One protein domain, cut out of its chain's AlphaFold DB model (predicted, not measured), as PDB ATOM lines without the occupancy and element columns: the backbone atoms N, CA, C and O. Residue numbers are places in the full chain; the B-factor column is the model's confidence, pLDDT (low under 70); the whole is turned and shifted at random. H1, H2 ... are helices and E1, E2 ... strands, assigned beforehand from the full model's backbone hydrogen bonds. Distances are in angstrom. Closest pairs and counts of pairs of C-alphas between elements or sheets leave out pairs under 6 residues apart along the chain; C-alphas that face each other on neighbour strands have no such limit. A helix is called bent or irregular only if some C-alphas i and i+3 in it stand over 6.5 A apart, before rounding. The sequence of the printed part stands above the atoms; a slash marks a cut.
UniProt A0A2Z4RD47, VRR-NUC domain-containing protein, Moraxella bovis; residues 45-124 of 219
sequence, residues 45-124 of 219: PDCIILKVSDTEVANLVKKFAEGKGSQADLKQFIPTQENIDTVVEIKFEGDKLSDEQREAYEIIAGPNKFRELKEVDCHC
ATOM      1  N   PRO A  45      -1.073 -19.437  36.398       73.88
ATOM      2  CA  PRO A  45      -1.003 -20.885  36.555       73.88
ATOM      3  C   PRO A  45      -2.139 -21.566  35.790       73.88
ATOM      4  O   PRO A  45      -3.226 -20.995  35.657       73.88
ATOM      5  N   ASP A  46      -1.932 -22.810  35.361       81.00
ATOM      6  CA  ASP A  46      -2.959 -23.562  34.626       81.00
ATOM      7  C   ASP A  46      -4.253 -23.745  35.425       81.00
ATOM      8  O   ASP A  46      -5.353 -23.680  34.870       81.00
ATOM      9  N   CYS A  47      -4.141 -23.991  36.734       82.12
ATOM     10  CA  CYS A  47      -5.283 -24.235  37.607       82.12
ATOM     11  C   CYS A  47      -5.071 -23.646  39.008       82.12
ATOM     12  O   CYS A  47      -4.008 -23.778  39.613       82.12
ATOM     13  N   ILE A  48      -6.131 -23.056  39.567       81.50
ATOM     14  CA  ILE A  48      -6.205 -22.644  40.974       81.50
ATOM     15  C   ILE A  48      -7.394 -23.367  41.600       81.50
ATOM     16  O   ILE A  48      -8.540 -23.154  41.204       81.50
ATOM     17  N   ILE A  49      -7.114 -24.225  42.572       82.69
ATOM     18  CA  ILE A  49      -8.110 -24.982  43.325       82.69
ATOM     19  C   ILE A  49      -8.412 -24.202  44.602       82.69
ATOM     20  O   ILE A  49      -7.500 -23.852  45.351       82.69
ATOM     21  N   LEU A  50      -9.690 -23.916  44.845       82.62
ATOM     22  CA  LEU A  50     -10.151 -23.202  46.035       82.62
ATOM     23  C   LEU A  50     -10.732 -24.176  47.065       82.62
ATOM     24  O   LEU A  50     -11.340 -25.184  46.712       82.62
ATOM     25  N   LYS A  51     -10.607 -23.823  48.344       83.31
ATOM     26  CA  LYS A  51     -11.249 -24.470  49.491       83.31
ATOM     27  C   LYS A  51     -12.715 -24.061  49.557       83.31
ATOM     28  O   LYS A  51     -13.104 -23.258  50.401       83.31
ATOM     29  N   VAL A  52     -13.511 -24.584  48.636       74.75
ATOM     30  CA  VAL A  52     -14.958 -24.372  48.617       74.75
ATOM     31  C   VAL A  52     -15.648 -25.725  48.648       74.75
ATOM     32  O   VAL A  52     -15.276 -26.633  47.909       74.75
ATOM     33  N   SER A  53     -16.645 -25.867  49.515       74.38
ATOM     34  CA  SER A  53     -17.462 -27.074  49.596       74.38
ATOM     35  C   SER A  53     -18.486 -27.142  48.461       74.38
ATOM     36  O   SER A  53     -19.033 -26.125  48.024       74.38
ATOM     37  N   ASP A  54     -18.844 -28.358  48.049       71.62
ATOM     38  CA  ASP A  54     -19.899 -28.590  47.052       71.62
ATOM     39  C   ASP A  54     -21.229 -27.940  47.458       71.62
ATOM     40  O   ASP A  54     -21.974 -27.426  46.621       71.62
ATOM     41  N   THR A  55     -21.515 -27.901  48.761       71.31
ATOM     42  CA  THR A  55     -22.700 -27.239  49.314       71.31
ATOM     43  C   THR A  55     -22.686 -25.728  49.102       71.31
ATOM     44  O   THR A  55     -23.722 -25.148  48.777       71.31
ATOM     45  N   GLU A  56     -21.534 -25.072  49.247       70.94
ATOM     46  CA  GLU A  56     -21.396 -23.631  49.006       70.94
ATOM     47  C   GLU A  56     -21.559 -23.301  47.522       70.94
ATOM     48  O   GLU A  56     -22.254 -22.340  47.184       70.94
ATOM     49  N   VAL A  57     -20.996 -24.132  46.638       71.31
ATOM     50  CA  VAL A  57     -21.190 -24.014  45.186       71.31
ATOM     51  C   VAL A  57     -22.663 -24.193  44.824       71.31
ATOM     52  O   VAL A  57     -23.234 -23.350  44.132       71.31
ATOM     53  N   ALA A  58     -23.315 -25.248  45.321       71.62
ATOM     54  CA  ALA A  58     -24.720 -25.531  45.033       71.62
ATOM     55  C   ALA A  58     -25.648 -24.401  45.508       71.62
ATOM     56  O   ALA A  58     -26.550 -23.979  44.781       71.62
ATOM     57  N   ASN A  59     -25.396 -23.860  46.703       73.62
ATOM     58  CA  ASN A  59     -26.150 -22.732  47.242       73.62
ATOM     59  C   ASN A  59     -25.945 -21.456  46.422       73.62
ATOM     60  O   ASN A  59     -26.911 -20.728  46.181       73.62
ATOM     61  N   LEU A  60     -24.717 -21.191  45.964       72.19
ATOM     62  CA  LEU A  60     -24.432 -20.073  45.071       72.19
ATOM     63  C   LEU A  60     -25.211 -20.219  43.759       72.19
ATOM     64  O   LEU A  60     -25.952 -19.314  43.379       72.19
ATOM     65  N   VAL A  61     -25.096 -21.373  43.099       70.19
ATOM     66  CA  VAL A  61     -25.793 -21.657  41.836       70.19
ATOM     67  C   VAL A  61     -27.299 -21.468  42.002       70.19
ATOM     68  O   VAL A  61     -27.924 -20.792  41.185       70.19
ATOM     69  N   LYS A  62     -27.879 -21.978  43.095       70.38
ATOM     70  CA  LYS A  62     -29.300 -21.799  43.410       70.38
ATOM     71  C   LYS A  62     -29.677 -20.325  43.589       70.38
ATOM     72  O   LYS A  62     -30.640 -19.871  42.980       70.38
ATOM     73  N   LYS A  63     -28.908 -19.552  44.366       70.44
ATOM     74  CA  LYS A  63     -29.146 -18.108  44.555       70.44
ATOM     75  C   LYS A  63     -29.141 -17.348  43.229       70.44
ATOM     76  O   LYS A  63     -30.014 -16.511  43.005       70.44
ATOM     77  N   PHE A  64     -28.178 -17.634  42.354       70.75
ATOM     78  CA  PHE A  64     -28.099 -17.000  41.038       70.75
ATOM     79  C   PHE A  64     -29.240 -17.435  40.111       70.75
ATOM     80  O   PHE A  64     -29.803 -16.582  39.426       70.75
ATOM     81  N   ALA A  65     -29.644 -18.708  40.134       67.44
ATOM     82  CA  ALA A  65     -30.800 -19.195  39.378       67.44
ATOM     83  C   ALA A  65     -32.120 -18.542  39.832       67.44
ATOM     84  O   ALA A  65     -32.991 -18.270  39.011       67.44
ATOM     85  N   GLU A  66     -32.251 -18.233  41.123       76.69
ATOM     86  CA  GLU A  66     -33.402 -17.521  41.695       76.69
ATOM     87  C   GLU A  66     -33.346 -15.992  41.496       76.69
ATOM     88  O   GLU A  66     -34.228 -15.282  41.980       76.69
ATOM     89  N   GLY A  67     -32.312 -15.458  40.832       69.81
ATOM     90  CA  GLY A  67     -32.126 -14.013  40.644       69.81
ATOM     91  C   GLY A  67     -31.767 -13.247  41.924       69.81
ATOM     92  O   GLY A  67     -31.846 -12.022  41.951       69.81
ATOM     93  N   LYS A  68     -31.373 -13.957  42.988       77.50
ATOM     94  CA  LYS A  68     -30.988 -13.396  44.296       77.50
ATOM     95  C   LYS A  68     -29.472 -13.311  44.490       77.50
ATOM     96  O   LYS A  68     -29.020 -12.837  45.527       77.50
ATOM     97  N   GLY A  69     -28.694 -13.821  43.537       72.88
ATOM     98  CA  GLY A  69     -27.237 -13.781  43.570       72.88
ATOM     99  C   GLY A  69     -26.704 -12.369  43.342       72.88
ATOM    100  O   GLY A  69     -27.178 -11.643  42.470       72.88
ATOM    101  N   SER A  70     -25.694 -11.993  44.114       73.94
ATOM    102  CA  SER A  70     -25.007 -10.709  44.016       73.94
ATOM    103  C   SER A  70     -23.499 -10.895  43.845       73.94
ATOM    104  O   SER A  70     -22.948 -11.960  44.120       73.94
ATOM    105  N   GLN A  71     -22.798  -9.831  43.441       70.25
ATOM    106  CA  GLN A  71     -21.327  -9.815  43.427       70.25
ATOM    107  C   GLN A  71     -20.721 -10.098  44.813       70.25
ATOM    108  O   GLN A  71     -19.646 -10.681  44.907       70.25
ATOM    109  N   ALA A  72     -21.420  -9.752  45.899       73.06
ATOM    110  CA  ALA A  72     -20.959 -10.062  47.248       73.06
ATOM    111  C   ALA A  72     -20.928 -11.577  47.522       73.06
ATOM    112  O   ALA A  72     -20.020 -12.046  48.205       73.06
ATOM    113  N   ASP A  73     -21.851 -12.352  46.938       71.69
ATOM    114  CA  ASP A  73     -21.865 -13.818  47.057       71.69
ATOM    115  C   ASP A  73     -20.686 -14.478  46.315       71.69
ATOM    116  O   ASP A  73     -20.300 -15.602  46.630       71.69
ATOM    117  N   LEU A  74     -20.076 -13.773  45.354       73.00
ATOM    118  CA  LEU A  74     -18.900 -14.244  44.618       73.00
ATOM    119  C   LEU A  74     -17.585 -13.989  45.358       73.00
ATOM    120  O   LEU A  74     -16.560 -14.547  44.973       73.00
ATOM    121  N   LYS A  75     -17.592 -13.191  46.434       73.94
ATOM    122  CA  LYS A  75     -16.374 -12.797  47.156       73.94
ATOM    123  C   LYS A  75     -15.565 -14.001  47.649       73.94
ATOM    124  O   LYS A  75     -14.342 -13.968  47.597       73.94
ATOM    125  N   GLN A  76     -16.237 -15.071  48.070       67.62
ATOM    126  CA  GLN A  76     -15.589 -16.306  48.532       67.62
ATOM    127  C   GLN A  76     -14.920 -17.119  47.410       67.62
ATOM    128  O   GLN A  76     -14.079 -17.966  47.692       67.62
ATOM    129  N   PHE A  77     -15.264 -16.839  46.150       72.38
ATOM    130  CA  PHE A  77     -14.694 -17.464  44.953       72.38
ATOM    131  C   PHE A  77     -13.576 -16.625  44.318       72.38
ATOM    132  O   PHE A  77     -13.007 -17.027  43.305       72.38
ATOM    133  N   ILE A  78     -13.253 -15.462  44.894       77.06
ATOM    134  CA  ILE A  78     -12.075 -14.684  44.505       77.06
ATOM    135  C   ILE A  78     -10.849 -15.365  45.122       77.06
ATOM    136  O   ILE A  78     -10.809 -15.484  46.347       77.06
ATOM    137  N   PRO A  79      -9.852 -15.804  44.335       76.44
ATOM    138  CA  PRO A  79      -8.673 -16.463  44.880       76.44
ATOM    139  C   PRO A  79      -7.872 -15.535  45.797       76.44
ATOM    140  O   PRO A  79      -7.401 -14.473  45.390       76.44
ATOM    141  N   THR A  80      -7.692 -15.960  47.039       81.44
ATOM    142  CA  THR A  80      -6.802 -15.376  48.039       81.44
ATOM    143  C   THR A  80      -5.951 -16.494  48.630       81.44
ATOM    144  O   THR A  80      -6.356 -17.653  48.651       81.44
ATOM    145  N   GLN A  81      -4.775 -16.182  49.171       83.31
ATOM    146  CA  GLN A  81      -3.932 -17.208  49.807       83.31
ATOM    147  C   GLN A  81      -4.668 -18.010  50.897       83.31
ATOM    148  O   GLN A  81      -4.330 -19.165  51.153       83.31
ATOM    149  N   GLU A  82      -5.674 -17.418  51.543       80.69
ATOM    150  CA  GLU A  82      -6.472 -18.059  52.589       80.69
ATOM    151  C   GLU A  82      -7.407 -19.137  52.026       80.69
ATOM    152  O   GLU A  82      -7.466 -20.241  52.577       80.69
ATOM    153  N   ASN A  83      -8.095 -18.845  50.914       81.75
ATOM    154  CA  ASN A  83      -9.057 -19.765  50.303       81.75
ATOM    155  C   ASN A  83      -8.462 -20.628  49.185       81.75
ATOM    156  O   ASN A  83      -9.130 -21.551  48.736       81.75
ATOM    157  N   ILE A  84      -7.227 -20.385  48.748       83.12
ATOM    158  CA  ILE A  84      -6.531 -21.286  47.833       83.12
ATOM    159  C   ILE A  84      -6.196 -22.577  48.582       83.12
ATOM    160  O   ILE A  84      -5.564 -22.570  49.650       83.12
ATOM    161  N   ASP A  85      -6.638 -23.690  48.008       83.06
ATOM    162  CA  ASP A  85      -6.215 -25.025  48.394       83.06
ATOM    163  C   ASP A  85      -4.868 -25.343  47.752       83.06
ATOM    164  O   ASP A  85      -3.872 -25.484  48.457       83.06
ATOM    165  N   THR A  86      -4.834 -25.353  46.417       85.19
ATOM    166  CA  THR A  86      -3.656 -25.727  45.636       85.19
ATOM    167  C   THR A  86      -3.581 -24.912  44.341       85.19
ATOM    168  O   THR A  86      -4.576 -24.769  43.633       85.19
ATOM    169  N   VAL A  87      -2.397 -24.411  43.992       82.88
ATOM    170  CA  VAL A  87      -2.067 -23.897  42.653       82.88
ATOM    171  C   VAL A  87      -1.358 -24.998  41.881       82.88
ATOM    172  O   VAL A  87      -0.409 -25.598  42.387       82.88
ATOM    173  N   VAL A  88      -1.822 -25.262  40.666       86.00
ATOM    174  CA  VAL A  88      -1.342 -26.358  39.832       86.00
ATOM    175  C   VAL A  88      -0.818 -25.815  38.510       86.00
ATOM    176  O   VAL A  88      -1.530 -25.094  37.813       86.00
ATOM    177  N   GLU A  89       0.405 -26.212  38.162       86.19
ATOM    178  CA  GLU A  89       0.972 -26.058  36.819       86.19
ATOM    179  C   GLU A  89       1.136 -27.442  36.187       86.19
ATOM    180  O   GLU A  89       1.661 -28.359  36.823       86.19
ATOM    181  N   ILE A  90       0.716 -27.589  34.937       86.56
ATOM    182  CA  ILE A  90       0.826 -28.816  34.158       86.56
ATOM    183  C   ILE A  90       1.998 -28.677  33.184       86.56
ATOM    184  O   ILE A  90       2.076 -27.738  32.395       86.56
ATOM    185  N   LYS A  91       2.916 -29.646  33.206       83.25
ATOM    186  CA  LYS A  91       4.056 -29.711  32.287       83.25
ATOM    187  C   LYS A  91       4.043 -31.013  31.497       83.25
ATOM    188  O   LYS A  91       4.051 -32.109  32.060       83.25
ATOM    189  N   PHE A  92       4.028 -30.876  30.175       82.06
ATOM    190  CA  PHE A  92       4.154 -31.988  29.233       82.06
ATOM    191  C   PHE A  92       5.624 -32.292  28.936       82.06
ATOM    192  O   PHE A  92       6.517 -31.519  29.290       82.06
ATOM    193  N   GLU A  93       5.888 -33.426  28.287       77.62
ATOM    194  CA  GLU A  93       7.247 -33.819  27.926       77.62
ATOM    195  C   GLU A  93       7.966 -32.718  27.125       77.62
ATOM    196  O   GLU A  93       7.447 -32.181  26.147       77.62
ATOM    197  N   GLY A  94       9.175 -32.363  27.567       78.94
ATOM    198  CA  GLY A  94       9.984 -31.302  26.967       78.94
ATOM    199  C   GLY A  94       9.710 -29.893  27.504       78.94
ATOM    200  O   GLY A  94      10.577 -29.033  27.343       78.94
ATOM    201  N   ASP A  95       8.589 -29.659  28.194       80.31
ATOM    202  CA  ASP A  95       8.331 -28.407  28.912       80.31
ATOM    203  C   ASP A  95       8.883 -28.489  30.343       80.31
ATOM    204  O   ASP A  95       8.763 -29.506  31.030       80.31
ATOM    205  N   LYS A  96       9.530 -27.414  30.798       85.12
ATOM    206  CA  LYS A  96      10.154 -27.341  32.122       85.12
ATOM    207  C   LYS A  96       9.606 -26.143  32.867       85.12
ATOM    208  O   LYS A  96       9.589 -25.033  32.344       85.12
ATOM    209  N   LEU A  97       9.210 -26.370  34.113       84.31
ATOM    210  CA  LEU A  97       8.918 -25.284  35.033       84.31
ATOM    211  C   LEU A  97      10.218 -24.535  35.351       84.31
ATOM    212  O   LEU A  97      11.177 -25.152  35.816       84.31
ATOM    213  N   SER A  98      10.249 -23.225  35.098       83.31
ATOM    214  CA  SER A  98      11.383 -22.388  35.503       83.31
ATOM    215  C   SER A  98      11.337 -22.084  37.004       83.31
ATOM    216  O   SER A  98      10.264 -22.086  37.618       83.31
ATOM    217  N   ASP A  99      12.490 -21.785  37.600       84.25
ATOM    218  CA  ASP A  99      12.571 -21.443  39.024       84.25
ATOM    219  C   ASP A  99      11.770 -20.172  39.340       84.25
ATOM    220  O   ASP A  99      11.066 -20.109  40.347       84.25
ATOM    221  N   GLU A 100      11.765 -19.193  38.433       79.94
ATOM    222  CA  GLU A 100      10.984 -17.971  38.614       79.94
ATOM    223  C   GLU A 100       9.474 -18.239  38.540       79.94
ATOM    224  O   GLU A 100       8.691 -17.568  39.219       79.94
ATOM    225  N   GLN A 101       9.035 -19.186  37.704       76.75
ATOM    226  CA  GLN A 101       7.627 -19.594  37.664       76.75
ATOM    227  C   GLN A 101       7.227 -20.273  38.972       76.75
ATOM    228  O   GLN A 101       6.196 -19.920  39.543       76.75
ATOM    229  N   ARG A 102       8.067 -21.192  39.463       83.62
ATOM    230  CA  ARG A 102       7.863 -21.871  40.745       83.62
ATOM    231  C   ARG A 102       7.718 -20.862  41.884       83.62
ATOM    232  O   ARG A 102       6.708 -20.884  42.578       83.62
ATOM    233  N   GLU A 103       8.667 -19.936  42.014       80.44
ATOM    234  CA  GLU A 103       8.649 -18.910  43.061       80.44
ATOM    235  C   GLU A 103       7.392 -18.030  42.972       80.44
ATOM    236  O   GLU A 103       6.714 -17.790  43.972       80.44
ATOM    237  N   ALA A 104       7.019 -17.587  41.767       81.00
ATOM    238  CA  ALA A 104       5.822 -16.770  41.581       81.00
ATOM    239  C   ALA A 104       4.541 -17.505  42.011       81.00
ATOM    240  O   ALA A 104       3.669 -16.913  42.652       81.00
ATOM    241  N   TYR A 105       4.419 -18.791  41.681       84.38
ATOM    242  CA  TYR A 105       3.249 -19.586  42.046       84.38
ATOM    243  C   TYR A 105       3.221 -19.956  43.526       84.38
ATOM    244  O   TYR A 105       2.143 -19.961  44.116       84.38
ATOM    245  N   GLU A 106       4.372 -20.161  44.160       83.62
ATOM    246  CA  GLU A 106       4.470 -20.312  45.614       83.62
ATOM    247  C   GLU A 106       4.049 -19.029  46.347       83.62
ATOM    248  O   GLU A 106       3.320 -19.097  47.339       83.62
ATOM    249  N   ILE A 107       4.405 -17.853  45.818       83.19
ATOM    250  CA  ILE A 107       3.926 -16.563  46.338       83.19
ATOM    251  C   ILE A 107       2.406 -16.440  46.183       83.19
ATOM    252  O   ILE A 107       1.740 -15.981  47.107       83.19
ATOM    253  N   ILE A 108       1.828 -16.842  45.048       78.12
ATOM    254  CA  ILE A 108       0.371 -16.780  44.838       78.12
ATOM    255  C   ILE A 108      -0.363 -17.761  45.758       78.12
ATOM    256  O   ILE A 108      -1.367 -17.396  46.370       78.12
ATOM    257  N   ALA A 109       0.129 -18.996  45.859       81.12
ATOM    258  CA  ALA A 109      -0.530 -20.070  46.589       81.12
ATOM    259  C   ALA A 109      -0.420 -19.897  48.111       81.12
ATOM    260  O   ALA A 109      -1.368 -20.185  48.845       81.12
ATOM    261  N   GLY A 110       0.732 -19.421  48.586       80.44
ATOM    262  CA  GLY A 110       1.152 -19.550  49.974       80.44
ATOM    263  C   GLY A 110       1.941 -20.846  50.224       80.44
ATOM    264  O   GLY A 110       2.106 -21.680  49.327       80.44
ATOM    265  N   PRO A 111       2.451 -21.040  51.451       81.06
ATOM    266  CA  PRO A 111       3.398 -22.108  51.760       81.06
ATOM    267  C   PRO A 111       2.801 -23.500  51.520       81.06
ATOM    268  O   PRO A 111       1.700 -23.788  51.986       81.06
ATOM    269  N   ASN A 112       3.562 -24.374  50.852       84.44
ATOM    270  CA  ASN A 112       3.225 -25.782  50.584       84.44
ATOM    271  C   ASN A 112       1.922 -26.016  49.793       84.44
ATOM    272  O   ASN A 112       1.312 -27.075  49.917       84.44
ATOM    273  N   LYS A 113       1.486 -25.042  48.986       85.69
ATOM    274  CA  LYS A 113       0.244 -25.117  48.195       85.69
ATOM    275  C   LYS A 113       0.471 -25.112  46.683       85.69
ATOM    276  O   LYS A 113      -0.486 -25.023  45.924       85.69
ATOM    277  N   PHE A 114       1.716 -25.182  46.226       87.81
ATOM    278  CA  PHE A 114       2.038 -25.280  44.805       87.81
ATOM    279  C   PHE A 114       2.344 -26.730  44.420       87.81
ATOM    280  O   PHE A 114       3.072 -27.426  45.130       87.81
ATOM    281  N   ARG A 115       1.801 -27.185  43.286       88.25
ATOM    282  CA  ARG A 115       2.041 -28.521  42.744       88.25
ATOM    283  C   ARG A 115       2.294 -28.468  41.242       88.25
ATOM    284  O   ARG A 115       1.503 -27.929  40.478       88.25
ATOM    285  N   GLU A 116       3.373 -29.114  40.827       89.56
ATOM    286  CA  GLU A 116       3.640 -29.426  39.426       89.56
ATOM    287  C   GLU A 116       2.992 -30.779  39.096       89.56
ATOM    288  O   GLU A 116       3.163 -31.744  39.845       89.56
ATOM    289  N   LEU A 117       2.226 -30.842  38.008       87.19
ATOM    290  CA  LEU A 117       1.675 -32.072  37.449       87.19
ATOM    291  C   LEU A 117       2.355 -32.394  36.127       87.19
ATOM    292  O   LEU A 117       2.419 -31.557  35.230       87.19
ATOM    293  N   LYS A 118       2.802 -33.635  35.985       82.44
ATOM    294  CA  LYS A 118       3.365 -34.173  34.748       82.44
ATOM    295  C   LYS A 118       2.397 -35.150  34.105       82.44
ATOM    296  O   LYS A 118       1.511 -35.695  34.759       82.44
ATOM    297  N   GLU A 119       2.601 -35.435  32.824       75.75
ATOM    298  CA  GLU A 119       1.812 -36.446  32.107       75.75
ATOM    299  C   GLU A 119       1.825 -37.810  32.821       75.75
ATOM    300  O   GLU A 119       0.791 -38.467  32.924       75.75
ATOM    301  N   VAL A 120       2.968 -38.189  33.403       73.62
ATOM    302  CA  VAL A 120       3.126 -39.431  34.180       73.62
ATOM    303  C   VAL A 120       2.277 -39.475  35.456       73.62
ATOM    304  O   VAL A 120       1.985 -40.561  35.949       73.62
ATOM    305  N   ASP A 121       1.852 -38.316  35.967       73.88
ATOM    306  CA  ASP A 121       0.970 -38.216  37.131       73.88
ATOM    307  C   ASP A 121      -0.505 -38.418  36.746       73.88
ATOM    308  O   ASP A 121      -1.365 -38.596  37.615       73.88
ATOM    309  N   CYS A 122      -0.831 -38.417  35.444       66.38
ATOM    310  CA  CYS A 122      -2.165 -38.773  34.987       66.38
ATOM    311  C   CYS A 122      -2.335 -40.294  34.995       66.38
ATOM    312  O   CYS A 122      -1.940 -41.000  34.073       66.38
ATOM    313  N   HIS A 123      -3.045 -40.810  35.997       60.72
ATOM    314  CA  HIS A 123      -3.548 -42.191  35.989       60.72
ATOM    315  C   HIS A 123      -4.775 -42.379  35.085       60.72
ATOM    316  O   HIS A 123      -5.442 -43.417  35.117       60.72
ATOM    317  N   CYS A 124      -5.096 -41.375  34.269       58.66
ATOM    318  CA  CYS A 124      -6.022 -41.544  33.176       58.66
ATOM    319  C   CYS A 124      -5.388 -42.541  32.203       58.66
ATOM    320  O   CYS A 124      -4.404 -42.226  31.549       58.66
TER     321      CYS A 124
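AT A GLANCE: This is residues 45 to 124 of the 219 residues of the protein "VRR-NUC domain-containing protein" of Moraxella bovis (UniProt A0A2Z4RD47). A small sheet of three strands, E1, E2 and E3, has one helix, H3, over one face, and at one end of the long axis a second, looser lobe of two helices, H1 and H2, reaches away from the sheet. H1 and H2 run side by side in opposite ways without clearly touching. The printed part has 80 residues, with three named helices and three named strands in the order E1 H1 H2 E2 H3 E3; the sheet runs E1, E2, E3 and is mixed, and the class is mixed, helices and strands. The whole is loose, with a radius of gyration of the C-alphas of 15.9 A, and spans 48 by 30 by 16 A, only just flat.

IN THESE COORDINATES: The longest strand, E2, is residues 84 to 91, 20.6 A from first to last C-alpha. E1 is residues 47 to 50, beginning at C-alpha 47 (-5.283, -24.235, 37.607). E3 is residues 114 to 118, 13.5 A long, ending at C-alpha 118 (3.365, -34.173, 34.748). H3 is residues 99 to 109, 15.2 A long. H1 is residues 54 to 65, 16.3 A long, from C-alpha 54 (-19.899, -28.590, 47.052). H2 is residues 71 to 77, 10.2 A long; it is irregular, but only just, with C-alphas 73 and 76 at 6.9 A.

HOW THE PARTS SIT: E1 and E2 are antiparallel at 164 degrees, with N 49 and O 86 within hydrogen-bond range at 2.8 A. E2 and E3 are parallel at 31 degrees, with N 117 and O 89 within range at 2.8 A. E1 and E3 are the edge strands. H3 is on the sheet at a height of 9.2 A; it lies over E3 and only just over E2, with 3 C-alphas, and only just along the strands, at 29.7 degrees to E3 on the local plane. The closest C-alphas of H3 and E2 are those of Val 87 and Ala 109, 5.7 A apart. E2, H3 and E3 form a strand-helix-strand unit, two parallel neighbour strands with a helix between, and its crossover is right-handed. With H3 on one face, the arrangement is two layers. H1 and H2 are not on the sheet. They are close but not clearly touching, at a shallow tilt of 22 degrees, opposite ways; their closest C-alphas are those of Leu 60 and Asp 73, 7.0 A apart. H1 and H3 are apart. In H1 and H3 every O i to N i+4 pair is within hydrogen-bond range; in H2, 0 of 3 are, and 3 of 4 O i to N i+3 pairs.

THE WHOLE: The C-alphas farthest apart are those of Lys 68 and Gly 94, 48.0 A. The printed part has no cut and no long link. The mean pLDDT of the printed part is 78.0; residues 65, 67, 76 and 122 to 124 are under 70.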